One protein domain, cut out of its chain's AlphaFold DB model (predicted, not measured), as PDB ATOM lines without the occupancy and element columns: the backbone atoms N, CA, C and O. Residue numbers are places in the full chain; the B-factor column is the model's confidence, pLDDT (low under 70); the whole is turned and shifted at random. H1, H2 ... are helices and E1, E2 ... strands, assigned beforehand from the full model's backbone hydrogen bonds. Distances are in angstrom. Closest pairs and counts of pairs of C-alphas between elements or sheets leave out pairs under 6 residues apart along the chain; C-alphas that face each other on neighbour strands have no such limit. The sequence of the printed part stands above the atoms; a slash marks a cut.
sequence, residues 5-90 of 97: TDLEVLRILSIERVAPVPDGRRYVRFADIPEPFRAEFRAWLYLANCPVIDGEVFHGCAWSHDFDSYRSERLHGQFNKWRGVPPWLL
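AT A GLANCE: This is residues 5 to 90 of the 97 residues of an uncharacterized protein of Ralstonia sp. NT80 (UniProt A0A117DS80). A single longer helix, H3, makes the backbone of this small domain: H1 packs on its later part, H2 crosses its earlier half steeply, and a tiny ladder of two short strands, E1 and E2, sits at its beginning. Much of the rest is loop: residues 13 to 26 and 46 to 60 make long links that swing out around the strands, and residues 77 to 90 turn back after the end of H3. The printed part has 86 residues, with three named helices and two named strands in the order H1 E1 H2 E2 H3; the sheet order is E1 - E2, antiparallel. The class is mostly helix, but under half of the residues, 36 of 86, are in named elements. The whole is compact, with a radius of gyration of the C-alphas of 12.7 A and spans of 35 by 25 by 21 A.

HOW THE PARTS SIT: Start at residues 5 to 12, which are H1, and compare them with H3, residues 64 to 76: the two touch, closest at the C-alphas of Leu 7 and Leu 75, 6.4 A apart. H3 touches H1 with residues 71 to 75 alone, and the two run opposite ways at a steep tilt of 41 degrees. Next look at E1, residues 27 to 29, and E2, residues 61 to 63, antiparallel neighbours at 150 degrees; N 28 and O 62 are within hydrogen-bond range at 2.9 A, and N 62 and O 28 at 3.0 A. The closest C-alphas of E1 and H3 are those of Tyr 27 and Ser 64, 4.6 A apart. Then find H2, residues 37 to 45, which touches residues 66 to 70 of H3 alone, closest at the C-alphas of Phe 41 and Tyr 70, 6.5 A apart. They run opposite ways at a steep tilt of 70.0 degrees, only just short of about perpendicular. H1 and H2 are close but not clearly touching, with the C-alphas of Leu 10 and Phe 37 7.7 A apart. H2 and E2 are near each other, while H1 and E2 are apart. In H1, H2 and H3 every O i to N i+4 pair is within hydrogen-bond range.

IN THESE COORDINATES: Find C-alpha 5 at (-61.411, -20.422, -19.747); from there H1 runs 10.8 A to C-alpha 12. E1 measures 6.7 A, H2 11.8 A and E2 7.1 A. H3 begins at C-alpha 64, at (-45.364, -31.088, -6.614), and runs 18.5 A to C-alpha 76 at (-53.488, -14.678, -9.009).

THE WHOLE: The two C-alphas farthest apart are those of Thr 5 and Pro 22, 37.9 A. The printed part has no cut. The links H1 to E1 and H2 to E2 are long, E1 to H2 is short and E2 to H3 is tight. Mean pLDDT of the printed part is 85.7; look for values under 70 at residues 20 to 23, 49, 51 and 54.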
ATOM      1  N   THR A   5     -61.288 -18.976 -19.534       75.12
ATOM      2  CA  THR A   5     -61.411 -20.422 -19.747       75.12
ATOM      3  C   THR A   5     -60.119 -21.192 -19.463       75.12
ATOM      4  O   THR A   5     -60.165 -22.264 -18.867       75.12
ATOM      5  N   ASP A   6     -58.954 -20.650 -19.829       80.81
ATOM      6  CA  ASP A   6     -57.668 -21.316 -19.590       80.81
ATOM      7  C   ASP A   6     -57.372 -21.367 -18.083       80.81
ATOM      8  O   ASP A   6     -56.932 -22.383 -17.540       80.81
ATOM      9  N   LEU A   7     -57.656 -20.275 -17.368       86.94
ATOM     10  CA  LEU A   7     -57.468 -20.213 -15.917       86.94
ATOM     11  C   LEU A   7     -58.420 -21.146 -15.165       86.94
ATOM     12  O   LEU A   7     -58.031 -21.694 -14.133       86.94
ATOM     13  N   GLU A   8     -59.633 -21.351 -15.676       89.38
ATOM     14  CA  GLU A   8     -60.562 -22.342 -15.135       89.38
ATOM     15  C   GLU A   8     -59.997 -23.762 -15.260       89.38
ATOM     16  O   GLU A   8     -59.987 -24.495 -14.269       89.38
ATOM     17  N   VAL A   9     -59.426 -24.116 -16.421       88.69
ATOM     18  CA  VAL A   9     -58.736 -25.403 -16.623       88.69
ATOM     19  C   VAL A   9     -57.644 -25.589 -15.574       88.69
ATOM     20  O   VAL A   9     -57.630 -26.602 -14.878       88.69
ATOM     21  N   LEU A  10     -56.772 -24.593 -15.381       90.56
ATOM     22  CA  LEU A  10     -55.722 -24.660 -14.363       90.56
ATOM     23  C   LEU A  10     -56.289 -24.727 -12.931       90.56
ATOM     24  O   LEU A  10     -55.700 -25.363 -12.054       90.56
ATOM     25  N   ARG A  11     -57.432 -24.083 -12.668       90.62
ATOM     26  CA  ARG A  11     -58.095 -24.080 -11.357       90.62
ATOM     27  C   ARG A  11     -58.686 -25.439 -11.001       90.62
ATOM     28  O   ARG A  11     -58.608 -25.800  -9.831       90.62
ATOM     29  N   ILE A  12     -59.220 -26.190 -11.958       91.25
ATOM     30  CA  ILE A  12     -59.800 -27.522 -11.710       91.25
ATOM     31  C   ILE A  12     -58.824 -28.669 -11.990       91.25
ATOM     32  O   ILE A  12     -59.133 -29.820 -11.692       91.25
ATOM     33  N   LEU A  13     -57.640 -28.364 -12.531       90.06
ATOM     34  CA  LEU A  13     -56.637 -29.359 -12.883       90.06
ATOM     35  C   LEU A  13     -56.256 -30.219 -11.668       90.06
ATOM     36  O   LEU A  13     -55.762 -29.723 -10.644       90.06
ATOM     37  N   SER A  14     -56.479 -31.521 -11.824       89.50
ATOM     38  CA  SER A  14     -56.121 -32.566 -10.875       89.50
ATOM     39  C   SER A  14     -55.107 -33.481 -11.547       89.50
ATOM     40  O   SER A  14     -55.451 -34.222 -12.462       89.50
ATOM     41  N   ILE A  15     -53.850 -33.378 -11.121       86.94
ATOM     42  CA  ILE A  15     -52.742 -34.190 -11.630       86.94
ATOM     43  C   ILE A  15     -52.301 -35.189 -10.572       86.94
ATOM     44  O   ILE A  15     -52.270 -34.880  -9.374       86.94
ATOM     45  N   GLU A  16     -51.948 -36.386 -11.025       84.69
ATOM     46  CA  GLU A  16     -51.435 -37.429 -10.153       84.69
ATOM     47  C   GLU A  16     -50.095 -36.995  -9.544       84.69
ATOM     48  O   GLU A  16     -49.211 -36.454 -10.213       84.69
ATOM     49  N   ARG A  17     -49.948 -37.217  -8.234       83.75
ATOM     50  CA  ARG A  17     -48.707 -36.940  -7.512       83.75
ATOM     51  C   ARG A  17     -47.973 -38.247  -7.265       83.75
ATOM     52  O   ARG A  17     -48.304 -38.973  -6.330       83.75
ATOM     53  N   VAL A  18     -46.960 -38.517  -8.079       79.50
ATOM     54  CA  VAL A  18     -46.158 -39.740  -7.991       79.50
ATOM     55  C   VAL A  18     -45.152 -39.613  -6.843       79.50
ATOM     56  O   VAL A  18     -44.553 -38.552  -6.644       79.50
ATOM     57  N   ALA A  19     -44.946 -40.695  -6.090       72.44
ATOM     58  CA  ALA A  19     -43.904 -40.812  -5.066       72.44
ATOM     59  C   ALA A  19     -42.876 -41.886  -5.485       72.44
ATOM     60  O   ALA A  19     -42.978 -43.032  -5.061       72.44
ATOM     61  N   PRO A  20     -41.902 -41.541  -6.345       63.69
ATOM     62  CA  PRO A  20     -40.899 -42.463  -6.869       63.69
ATOM     63  C   PRO A  20     -39.718 -42.706  -5.907       63.69
ATOM     64  O   PRO A  20     -38.849 -43.509  -6.221       63.69
ATOM     65  N   VAL A  21     -39.651 -42.032  -4.748       64.44
ATOM     66  CA  VAL A  21     -38.502 -42.100  -3.818       64.44
ATOM     67  C   VAL A  21     -38.972 -42.430  -2.396       64.44
ATOM     68  O   VAL A  21     -39.968 -41.854  -1.950       64.44
ATOM     69  N   PRO A  22     -38.244 -43.271  -1.631       63.09
ATOM     70  CA  PRO A  22     -38.537 -43.536  -0.217       63.09
ATOM     71  C   PRO A  22     -38.470 -42.299   0.699       63.09
ATOM     72  O   PRO A  22     -38.950 -42.358   1.825       63.09
ATOM     73  N   ASP A  23     -37.961 -41.160   0.217       66.12
ATOM     74  CA  ASP A  23     -37.928 -39.877   0.939       66.12
ATOM     75  C   ASP A  23     -39.313 -39.225   1.137       66.12
ATOM     76  O   ASP A  23     -39.414 -38.113   1.658       66.12
ATOM     77  N   GLY A  24     -40.398 -39.865   0.678       73.31
ATOM     78  CA  GLY A  24     -41.779 -39.401   0.879       73.31
ATOM     79  C   GLY A  24     -42.154 -38.148   0.084       73.31
ATOM     80  O   GLY A  24     -43.259 -37.615   0.221       73.31
ATOM     81  N   ARG A  25     -41.248 -37.660  -0.765       80.94
ATOM     82  CA  ARG A  25     -41.477 -36.474  -1.581       80.94
ATOM     83  C   ARG A  25     -42.300 -36.814  -2.826       80.94
ATOM     84  O   ARG A  25     -42.147 -37.874  -3.428       80.94
ATOM     85  N   ARG A  26     -43.168 -35.879  -3.214       86.88
ATOM     86  CA  ARG A  26     -44.133 -36.041  -4.309       86.88
ATOM     87  C   ARG A  26     -43.773 -35.181  -5.510       86.88
ATOM     88  O   ARG A  26     -43.432 -34.003  -5.348       86.88
ATOM     89  N   TYR A  27     -43.963 -35.739  -6.694       87.25
ATOM     90  CA  TYR A  27     -43.643 -35.124  -7.975       87.25
ATOM     91  C   TYR A  27     -44.866 -35.096  -8.870       87.25
ATOM     92  O   TYR A  27     -45.809 -35.860  -8.679       87.25
ATOM     93  N   VAL A  28     -44.819 -34.213  -9.852       89.38
ATOM     94  CA  VAL A  28     -45.785 -34.138 -10.940       89.38
ATOM     95  C   VAL A  28     -45.053 -34.401 -12.245       89.38
ATOM     96  O   VAL A  28     -43.902 -33.981 -12.404       89.38
ATOM     97  N   ARG A  29     -45.698 -35.110 -13.168       89.56
ATOM     98  CA  ARG A  29     -45.165 -35.323 -14.514       89.56
ATOM     99  C   ARG A  29     -45.533 -34.132 -15.380       89.56
ATOM    100  O   ARG A  29     -46.661 -33.649 -15.331       89.56
ATOM    101  N   PHE A  30     -44.602 -33.671 -16.209       89.38
ATOM    102  CA  PHE A  30     -44.918 -32.628 -17.183       89.38
ATOM    103  C   PHE A  30     -45.933 -33.117 -18.217       89.38
ATOM    104  O   PHE A  30     -46.722 -32.309 -18.689       89.38
ATOM    105  N   ALA A  31     -45.952 -34.412 -18.546       88.44
ATOM    106  CA  ALA A  31     -46.913 -34.994 -19.484       88.44
ATOM    107  C   ALA A  31     -48.382 -34.791 -19.062       88.44
ATOM    108  O   ALA A  31     -49.235 -34.622 -19.931       88.44
ATOM    109  N   ASP A  32     -48.651 -34.723 -17.755       90.31
ATOM    110  CA  ASP A  32     -50.000 -34.557 -17.194       90.31
ATOM    111  C   ASP A  32     -50.446 -33.085 -17.122       90.31
ATOM    112  O   ASP A  32     -51.594 -32.785 -16.793       90.31
ATOM    113  N   ILE A  33     -49.541 -32.143 -17.406       90.94
ATOM    114  CA  ILE A  33     -49.834 -30.711 -17.392       90.94
ATOM    115  C   ILE A  33     -50.208 -30.286 -18.822       90.94
ATOM    116  O   ILE A  33     -49.401 -30.463 -19.738       90.94
ATOM    117  N   PRO A  34     -51.402 -29.710 -19.045       91.75
ATOM    118  CA  PRO A  34     -51.810 -29.254 -20.368       91.75
ATOM    119  C   PRO A  34     -51.027 -28.012 -20.819       91.75
ATOM    120  O   PRO A  34     -50.561 -27.211 -20.003       91.75
ATOM    121  N   GLU A  35     -50.911 -27.821 -22.135       90.69
ATOM    122  CA  GLU A  35     -50.464 -26.542 -22.699       90.69
ATOM    123  C   GLU A  35     -51.538 -25.454 -22.515       90.69
ATOM    124  O   GLU A  35     -52.726 -25.782 -22.492       90.69
ATOM    125  N   PRO A  36     -51.158 -24.166 -22.374       91.50
ATOM    126  CA  PRO A  36     -49.786 -23.628 -22.363       91.50
ATOM    127  C   PRO A  36     -49.068 -23.764 -21.006       91.50
ATOM    128  O   PRO A  36     -47.896 -23.412 -20.863       91.50
ATOM    129  N   PHE A  37     -49.757 -24.262 -19.974       92.88
ATOM    130  CA  PHE A  37     -49.255 -24.251 -18.597       92.88
ATOM    131  C   PHE A  37     -48.009 -25.101 -18.394       92.88
ATOM    132  O   PHE A  37     -47.218 -24.808 -17.501       92.88
ATOM    133  N   ARG A  38     -47.821 -26.139 -19.207       92.44
ATOM    134  CA  ARG A  38     -46.612 -26.957 -19.194       92.44
ATOM    135  C   ARG A  38     -45.388 -26.155 -19.627       92.44
ATOM    136  O   ARG A  38     -44.405 -26.143 -18.887       92.44
ATOM    137  N   ALA A  39     -45.444 -25.468 -20.767       91.81
ATOM    138  CA  ALA A  39     -44.360 -24.600 -21.226       91.81
ATOM    139  C   ALA A  39     -44.074 -23.464 -20.230       91.81
ATOM    140  O   ALA A  39     -42.926 -23.226 -19.849       91.81
ATOM    141  N   GLU A  40     -45.130 -22.816 -19.734       94.31
ATOM    142  CA  GLU A  40     -45.017 -21.772 -18.716       94.31
ATOM    143  C   GLU A  40     -44.369 -22.299 -17.426       94.31
ATOM    144  O   GLU A  40     -43.440 -21.685 -16.899       94.31
ATOM    145  N   PHE A  41     -44.797 -23.457 -16.924       93.50
ATOM    146  CA  PHE A  41     -44.238 -24.038 -15.708       93.50
ATOM    147  C   PHE A  41     -42.770 -24.443 -15.887       93.50
ATOM    148  O   PHE A  41     -41.957 -24.179 -15.002       93.50
ATOM    149  N   ARG A  42     -42.393 -25.010 -17.043       91.88
ATOM    150  CA  ARG A  42     -40.984 -25.315 -17.357       91.88
ATOM    151  C   ARG A  42     -40.125 -24.053 -17.331       91.88
ATOM    152  O   ARG A  42     -39.070 -24.051 -16.697       91.88
ATOM    153  N   ALA A  43     -40.602 -22.963 -17.927       92.94
ATOM    154  CA  ALA A  43     -39.897 -21.685 -17.897       92.94
ATOM    155  C   ALA A  43     -39.825 -21.085 -16.483       92.94
ATOM    156  O   ALA A  43     -38.769 -20.600 -16.068       92.94
ATOM    157  N   TRP A  44     -40.917 -21.162 -15.714       94.06
ATOM    158  CA  TRP A  44     -40.964 -20.729 -14.316       94.06
ATOM    159  C   TRP A  44     -39.974 -21.513 -13.448       94.06
ATOM    160  O   TRP A  44     -39.316 -20.954 -12.566       94.06
ATOM    161  N   LEU A  45     -39.831 -22.811 -13.705       91.75
ATOM    162  CA  LEU A  45     -38.917 -23.681 -12.984       91.75
ATOM    163  C   LEU A  45     -37.452 -23.414 -13.359       91.75
ATOM    164  O   LEU A  45     -36.608 -23.410 -12.461       91.75
ATOM    165  N   TYR A  46     -37.183 -23.107 -14.635       83.56
ATOM    166  CA  TYR A  46     -35.872 -23.001 -15.298       83.56
ATOM    167  C   TYR A  46     -35.116 -24.330 -15.383       83.56
ATOM    168  O   TYR A  46     -34.800 -24.783 -16.479       83.56
ATOM    169  N   LEU A  47     -34.871 -24.984 -14.247       76.31
ATOM    170  CA  LEU A  47     -34.245 -26.305 -14.185       76.31
ATOM    171  C   LEU A  47     -35.033 -27.202 -13.237       76.31
ATOM    172  O   LEU A  47     -35.143 -26.921 -12.043       76.31
ATOM    173  N   ALA A  48     -35.569 -28.298 -13.770       70.69
ATOM    174  CA  ALA A  48     -36.249 -29.297 -12.965       70.69
ATOM    175  C   ALA A  48     -35.224 -30.211 -12.299       70.69
ATOM    176  O   ALA A  48     -34.505 -30.929 -12.986       70.69
ATOM    177  N   ASN A  49     -35.166 -30.229 -10.971       67.00
ATOM    178  CA  ASN A  49     -34.341 -31.196 -10.256       67.00
ATOM    179  C   ASN A  49     -35.236 -32.312  -9.703       67.00
ATOM    180  O   ASN A  49     -35.607 -32.282  -8.532       67.00
ATOM    181  N   CYS A  50     -35.643 -33.247 -10.564       72.62
ATOM    182  CA  CYS A  50     -36.390 -34.441 -10.170       72.62
ATOM    183  C   CYS A  50     -35.548 -35.707 -10.427       72.62
ATOM    184  O   CYS A  50     -34.727 -35.712 -11.349       72.62
ATOM    185  N   PRO A  51     -35.705 -36.766  -9.613       69.69
ATOM    186  CA  PRO A  51     -35.116 -38.063  -9.899       69.69
ATOM    187  C   PRO A  51     -35.708 -38.589 -11.204       69.69
ATOM    188  O   PRO A  51     -36.838 -38.254 -11.563       69.69
ATOM    189  N   VAL A  52     -34.951 -39.430 -11.903       70.38
ATOM    190  CA  VAL A  52     -35.485 -40.145 -13.062       70.38
ATOM    191  C   VAL A  52     -36.634 -41.026 -12.573       70.38
ATOM    192  O   VAL A  52     -36.441 -41.873 -11.704       70.38
ATOM    193  N   ILE A  53     -37.835 -40.773 -13.087       73.06
ATOM    194  CA  ILE A  53     -39.008 -41.621 -12.872       73.06
ATOM    195  C   ILE A  53     -39.023 -42.642 -14.007       73.06
ATOM    196  O   ILE A  53     -38.879 -42.262 -15.169       73.06
ATOM    197  N   ASP A  54     -39.197 -43.925 -13.688       69.12
ATOM    198  CA  ASP A  54     -39.290 -44.974 -14.705       69.12
ATOM    199  C   ASP A  54     -40.393 -44.658 -15.728       69.12
ATOM    200  O   ASP A  54     -41.531 -44.348 -15.370       69.12
ATOM    201  N   GLY A  55     -40.036 -44.730 -17.014       71.75
ATOM    202  CA  GLY A  55     -40.923 -44.404 -18.135       71.75
ATOM    203  C   GLY A  55     -40.994 -42.918 -18.505       71.75
ATOM    204  O   GLY A  55     -41.579 -42.595 -19.535       71.75
ATOM    205  N   GLU A  56     -40.371 -42.022 -17.732       74.75
ATOM    206  CA  GLU A  56     -40.297 -40.592 -18.047       74.75
ATOM    207  C   GLU A  56     -38.989 -40.226 -18.753       74.75
ATOM    208  O   GLU A  56     -37.921 -40.793 -18.507       74.75
ATOM    209  N   VAL A  57     -39.054 -39.212 -19.616       74.75
ATOM    210  CA  VAL A  57     -37.853 -38.602 -20.199       74.75
ATOM    211  C   VAL A  57     -37.025 -37.892 -19.124       74.75
ATOM    212  O   VAL A  57     -37.531 -37.495 -18.072       74.75
ATOM    213  N   PHE A  58     -35.735 -37.681 -19.394       73.25
ATOM    214  CA  PHE A  58     -34.874 -36.877 -18.528       73.25
ATOM    215  C   PHE A  58     -35.489 -35.478 -18.311       73.25
ATOM    216  O   PHE A  58     -35.893 -34.826 -19.274       73.25
ATOM    217  N   HIS A  59     -35.601 -35.038 -17.051       77.81
ATOM    218  CA  HIS A  59     -36.358 -33.840 -16.638       77.81
ATOM    219  C   HIS A  59     -37.866 -33.854 -16.978       77.81
ATOM    220  O   HIS A  59     -38.485 -32.797 -17.083       77.81
ATOM    221  N   GLY A  60     -38.481 -35.034 -17.117       84.44
ATOM    222  CA  GLY A  60     -39.918 -35.219 -17.376       84.44
ATOM    223  C   GLY A  60     -40.836 -34.933 -16.179       84.44
ATOM    224  O   GLY A  60     -42.058 -34.970 -16.311       84.44
ATOM    225  N   CYS A  61     -40.274 -34.582 -15.025       87.69
ATOM    226  CA  CYS A  61     -41.011 -34.292 -13.802       87.69
ATOM    227  C   CYS A  61     -40.526 -33.031 -13.084       87.69
ATOM    228  O   CYS A  61     -39.436 -32.521 -13.328       87.69
ATOM    229  N   ALA A  62     -41.331 -32.559 -12.137       89.56
ATOM    230  CA  ALA A  62     -40.964 -31.514 -11.190       89.56
ATOM    231  C   ALA A  62     -41.536 -31.821  -9.805       89.56
ATOM    232  O   ALA A  62     -42.412 -32.676  -9.653       89.56
ATOM    233  N   TRP A  63     -41.057 -31.127  -8.776       89.19
ATOM    234  CA  TRP A  63     -41.640 -31.262  -7.448       89.19
ATOM    235  C   TRP A  63     -43.087 -30.774  -7.435       89.19
ATOM    236  O   TRP A  63     -43.422 -29.741  -8.010       89.19
ATOM    237  N   SER A  64     -43.955 -31.487  -6.719       90.38
ATOM    238  CA  SER A  64     -45.364 -31.088  -6.614       90.38
ATOM    239  C   SER A  64     -45.551 -29.716  -5.955       90.38
ATOM    240  O   SER A  64     -46.432 -28.969  -6.364       90.38
ATOM    241  N   HIS A  65     -44.693 -29.340  -5.001       90.06
ATOM    242  CA  HIS A  65     -44.752 -28.023  -4.356       90.06
ATOM    243  C   HIS A  65     -44.311 -26.874  -5.280       90.06
ATOM    244  O   HIS A  65     -44.811 -25.756  -5.144       90.06
ATOM    245  N   ASP A  66     -43.410 -27.135  -6.235       92.06
ATOM    246  CA  ASP A  66     -43.041 -26.154  -7.261       92.06
ATOM    247  C   ASP A  66     -44.239 -25.878  -8.167       92.06
ATOM    248  O   ASP A  66     -44.550 -24.724  -8.463       92.06
ATOM    249  N   PHE A  67     -44.949 -26.939  -8.560       92.94
ATOM    250  CA  PHE A  67     -46.163 -26.804  -9.355       92.94
ATOM    251  C   PHE A  67     -47.269 -26.067  -8.599       92.94
ATOM    252  O   PHE A  67     -47.905 -25.185  -9.170       92.94
ATOM    253  N   ASP A  68     -47.472 -26.375  -7.316       93.25
ATOM    254  CA  ASP A  68     -48.454 -25.681  -6.475       93.25
ATOM    255  C   ASP A  68     -48.137 -24.179  -6.366       93.25
ATOM    256  O   ASP A  68     -49.038 -23.341  -6.464       93.25
ATOM    257  N   SER A  69     -46.852 -23.833  -6.238       93.81
ATOM    258  CA  SER A  69     -46.384 -22.443  -6.207       93.81
ATOM    259  C   SER A  69     -46.664 -21.735  -7.531       93.81
ATOM    260  O   SER A  69     -47.343 -20.710  -7.546       93.81
ATOM    261  N   TYR A  70     -46.225 -22.318  -8.651       94.44
ATOM    262  CA  TYR A  70     -46.502 -21.793  -9.988       94.44
ATOM    263  C   TYR A  70     -48.007 -21.623 -10.243       94.44
ATOM    264  O   TYR A  70     -48.439 -20.566 -10.699       94.44
ATOM    265  N   ARG A  71     -48.820 -22.635  -9.917       94.38
ATOM    266  CA  ARG A  71     -50.278 -22.608 -10.093       94.38
ATOM    267  C   ARG A  71     -50.899 -21.452  -9.321       94.38
ATOM    268  O   ARG A  71     -51.722 -20.730  -9.876       94.38
ATOM    269  N   SER A  72     -50.500 -21.263  -8.066       93.94
ATOM    270  CA  SER A  72     -50.978 -20.149  -7.249       93.94
ATOM    271  C   SER A  72     -50.604 -18.800  -7.868       93.94
ATOM    272  O   SER A  72     -51.484 -17.967  -8.089       93.94
ATOM    273  N   GLU A  73     -49.334 -18.607  -8.231       94.31
ATOM    274  CA  GLU A  73     -48.853 -17.377  -8.875       94.31
ATOM    275  C   GLU A  73     -49.614 -17.079 -10.168       94.31
ATOM    276  O   GLU A  73     -50.065 -15.957 -10.407       94.31
ATOM    277  N   ARG A  74     -49.830 -18.115 -10.981       92.94
ATOM    278  CA  ARG A  74     -50.503 -18.011 -12.270       92.94
ATOM    279  C   ARG A  74     -51.990 -17.687 -12.154       92.94
ATOM    280  O   ARG A  74     -52.491 -16.918 -12.975       92.94
ATOM    281  N   LEU A  75     -52.680 -18.250 -11.161       93.00
ATOM    282  CA  LEU A  75     -54.099 -17.988 -10.893       93.00
ATOM    283  C   LEU A  75     -54.339 -16.578 -10.338       93.00
ATOM    284  O   LEU A  75     -55.381 -15.991 -10.623       93.00
ATOM    285  N   HIS A  76     -53.390 -16.030  -9.576       91.50
ATOM    286  CA  HIS A  76     -53.488 -14.678  -9.009       91.50
ATOM    287  C   HIS A  76     -52.837 -13.600  -9.888       91.50
ATOM    288  O   HIS A  76     -52.987 -12.412  -9.611       91.50
ATOM    289  N   GLY A  77     -52.098 -13.994 -10.929       90.31
ATOM    290  CA  GLY A  77     -51.332 -13.073 -11.771       90.31
ATOM    291  C   GLY A  77     -50.152 -12.414 -11.045       90.31
ATOM    292  O   GLY A  77     -49.741 -11.321 -11.422       90.31
ATOM    293  N   GLN A  78     -49.621 -13.054  -9.998       91.75
ATOM    294  CA  GLN A  78     -48.547 -12.531  -9.148       91.75
ATOM    295  C   GLN A  78     -47.339 -13.470  -9.186       91.75
ATOM    296  O   GLN A  78     -47.364 -14.523  -8.560       91.75
ATOM    297  N   PHE A  79     -46.275 -13.092  -9.901       91.12
ATOM    298  CA  PHE A  79     -45.098 -13.948 -10.115       91.12
ATOM    299  C   PHE A  79     -43.923 -13.541  -9.217       91.12
ATOM    300  O   PHE A  79     -43.176 -12.620  -9.540       91.12
ATOM    301  N   ASN A  80     -43.712 -14.215  -8.087       87.94
ATOM    302  CA  ASN A  80     -42.728 -13.775  -7.091       87.94
ATOM    303  C   ASN A  80     -41.306 -14.227  -7.431       87.94
ATOM    304  O   ASN A  80     -40.345 -13.492  -7.197       87.94
ATOM    305  N   LYS A  81     -41.158 -15.417  -8.022       87.25
ATOM    306  CA  LYS A  81     -39.845 -16.033  -8.266       87.25
ATOM    307  C   LYS A  81     -38.932 -15.191  -9.164       87.25
ATOM    308  O   LYS A  81     -37.761 -14.990  -8.852       87.25
ATOM    309  N   TRP A  82     -39.467 -14.667 -10.264       88.56
ATOM    310  CA  TRP A  82     -38.694 -13.952 -11.285       88.56
ATOM    311  C   TRP A  82     -38.880 -12.434 -11.216       88.56
ATOM    312  O   TRP A  82     -38.979 -11.773 -12.244       88.56
ATOM    313  N   ARG A  83     -38.923 -11.860 -10.002       90.12
ATOM    314  CA  ARG A  83     -39.087 -10.406  -9.778       90.12
ATOM    315  C   ARG A  83     -40.330  -9.819 -10.469       90.12
ATOM    316  O   ARG A  83     -40.268  -8.726 -11.025       90.12
ATOM    317  N   GLY A  84     -41.441 -10.551 -10.481       91.44
ATOM    318  CA  GLY A  84     -42.670 -10.129 -11.158       91.44
ATOM    319  C   GLY A  84     -42.749 -10.509 -12.634       91.44
ATOM    320  O   GLY A  84     -43.802 -10.322 -13.237       91.44
ATOM    321  N   VAL A  85     -41.677 -11.040 -13.234       92.44
ATOM    322  CA  VAL A  85     -41.680 -11.396 -14.657       92.44
ATOM    323  C   VAL A  85     -42.469 -12.697 -14.863       92.44
ATOM    324  O   VAL A  85     -42.106 -13.724 -14.281       92.44
ATOM    325  N   PRO A  86     -43.535 -12.686 -15.682       93.00
ATOM    326  CA  PRO A  86     -44.302 -13.885 -15.975       93.00
ATOM    327  C   PRO A  86     -43.504 -14.873 -16.842       93.00
ATOM    328  O   PRO A  86     -42.639 -14.450 -17.616       93.00
ATOM    329  N   PRO A  87     -43.822 -16.179 -16.791       93.44
ATOM    330  CA  PRO A  87     -43.021 -17.204 -17.451       93.44
ATOM    331  C   PRO A  87     -42.864 -17.023 -18.960       93.44
ATOM    332  O   PRO A  87     -41.763 -17.198 -19.467       93.44
ATOM    333  N   TRP A  88     -43.913 -16.594 -19.666       92.94
ATOM    334  CA  TRP A  88     -43.895 -16.370 -21.121       92.94
ATOM    335  C   TRP A  88     -43.062 -15.157 -21.574       92.94
ATOM    336  O   TRP A  88     -42.931 -14.920 -22.770       92.94
ATOM    337  N   LEU A  89     -42.514 -14.368 -20.642       94.25
ATOM    338  CA  LEU A  89     -41.573 -13.279 -20.934       94.25
ATOM    339  C   LEU A  89     -40.126 -13.630 -20.556       94.25
ATOM    340  O   LEU A  89     -39.225 -12.808 -20.732       94.25
ATOM    341  N   LEU A  90     -39.878 -14.828 -20.020       93.00
ATOM    342  CA  LEU A  90     -38.531 -15.271 -19.684       93.00
ATOM    343  C   LEU A  90     -37.758 -15.636 -20.957       93.00
ATOM    344  O   LEU A  90     -38.291 -16.248 -21.875       93.00
TER     345      LEU A  90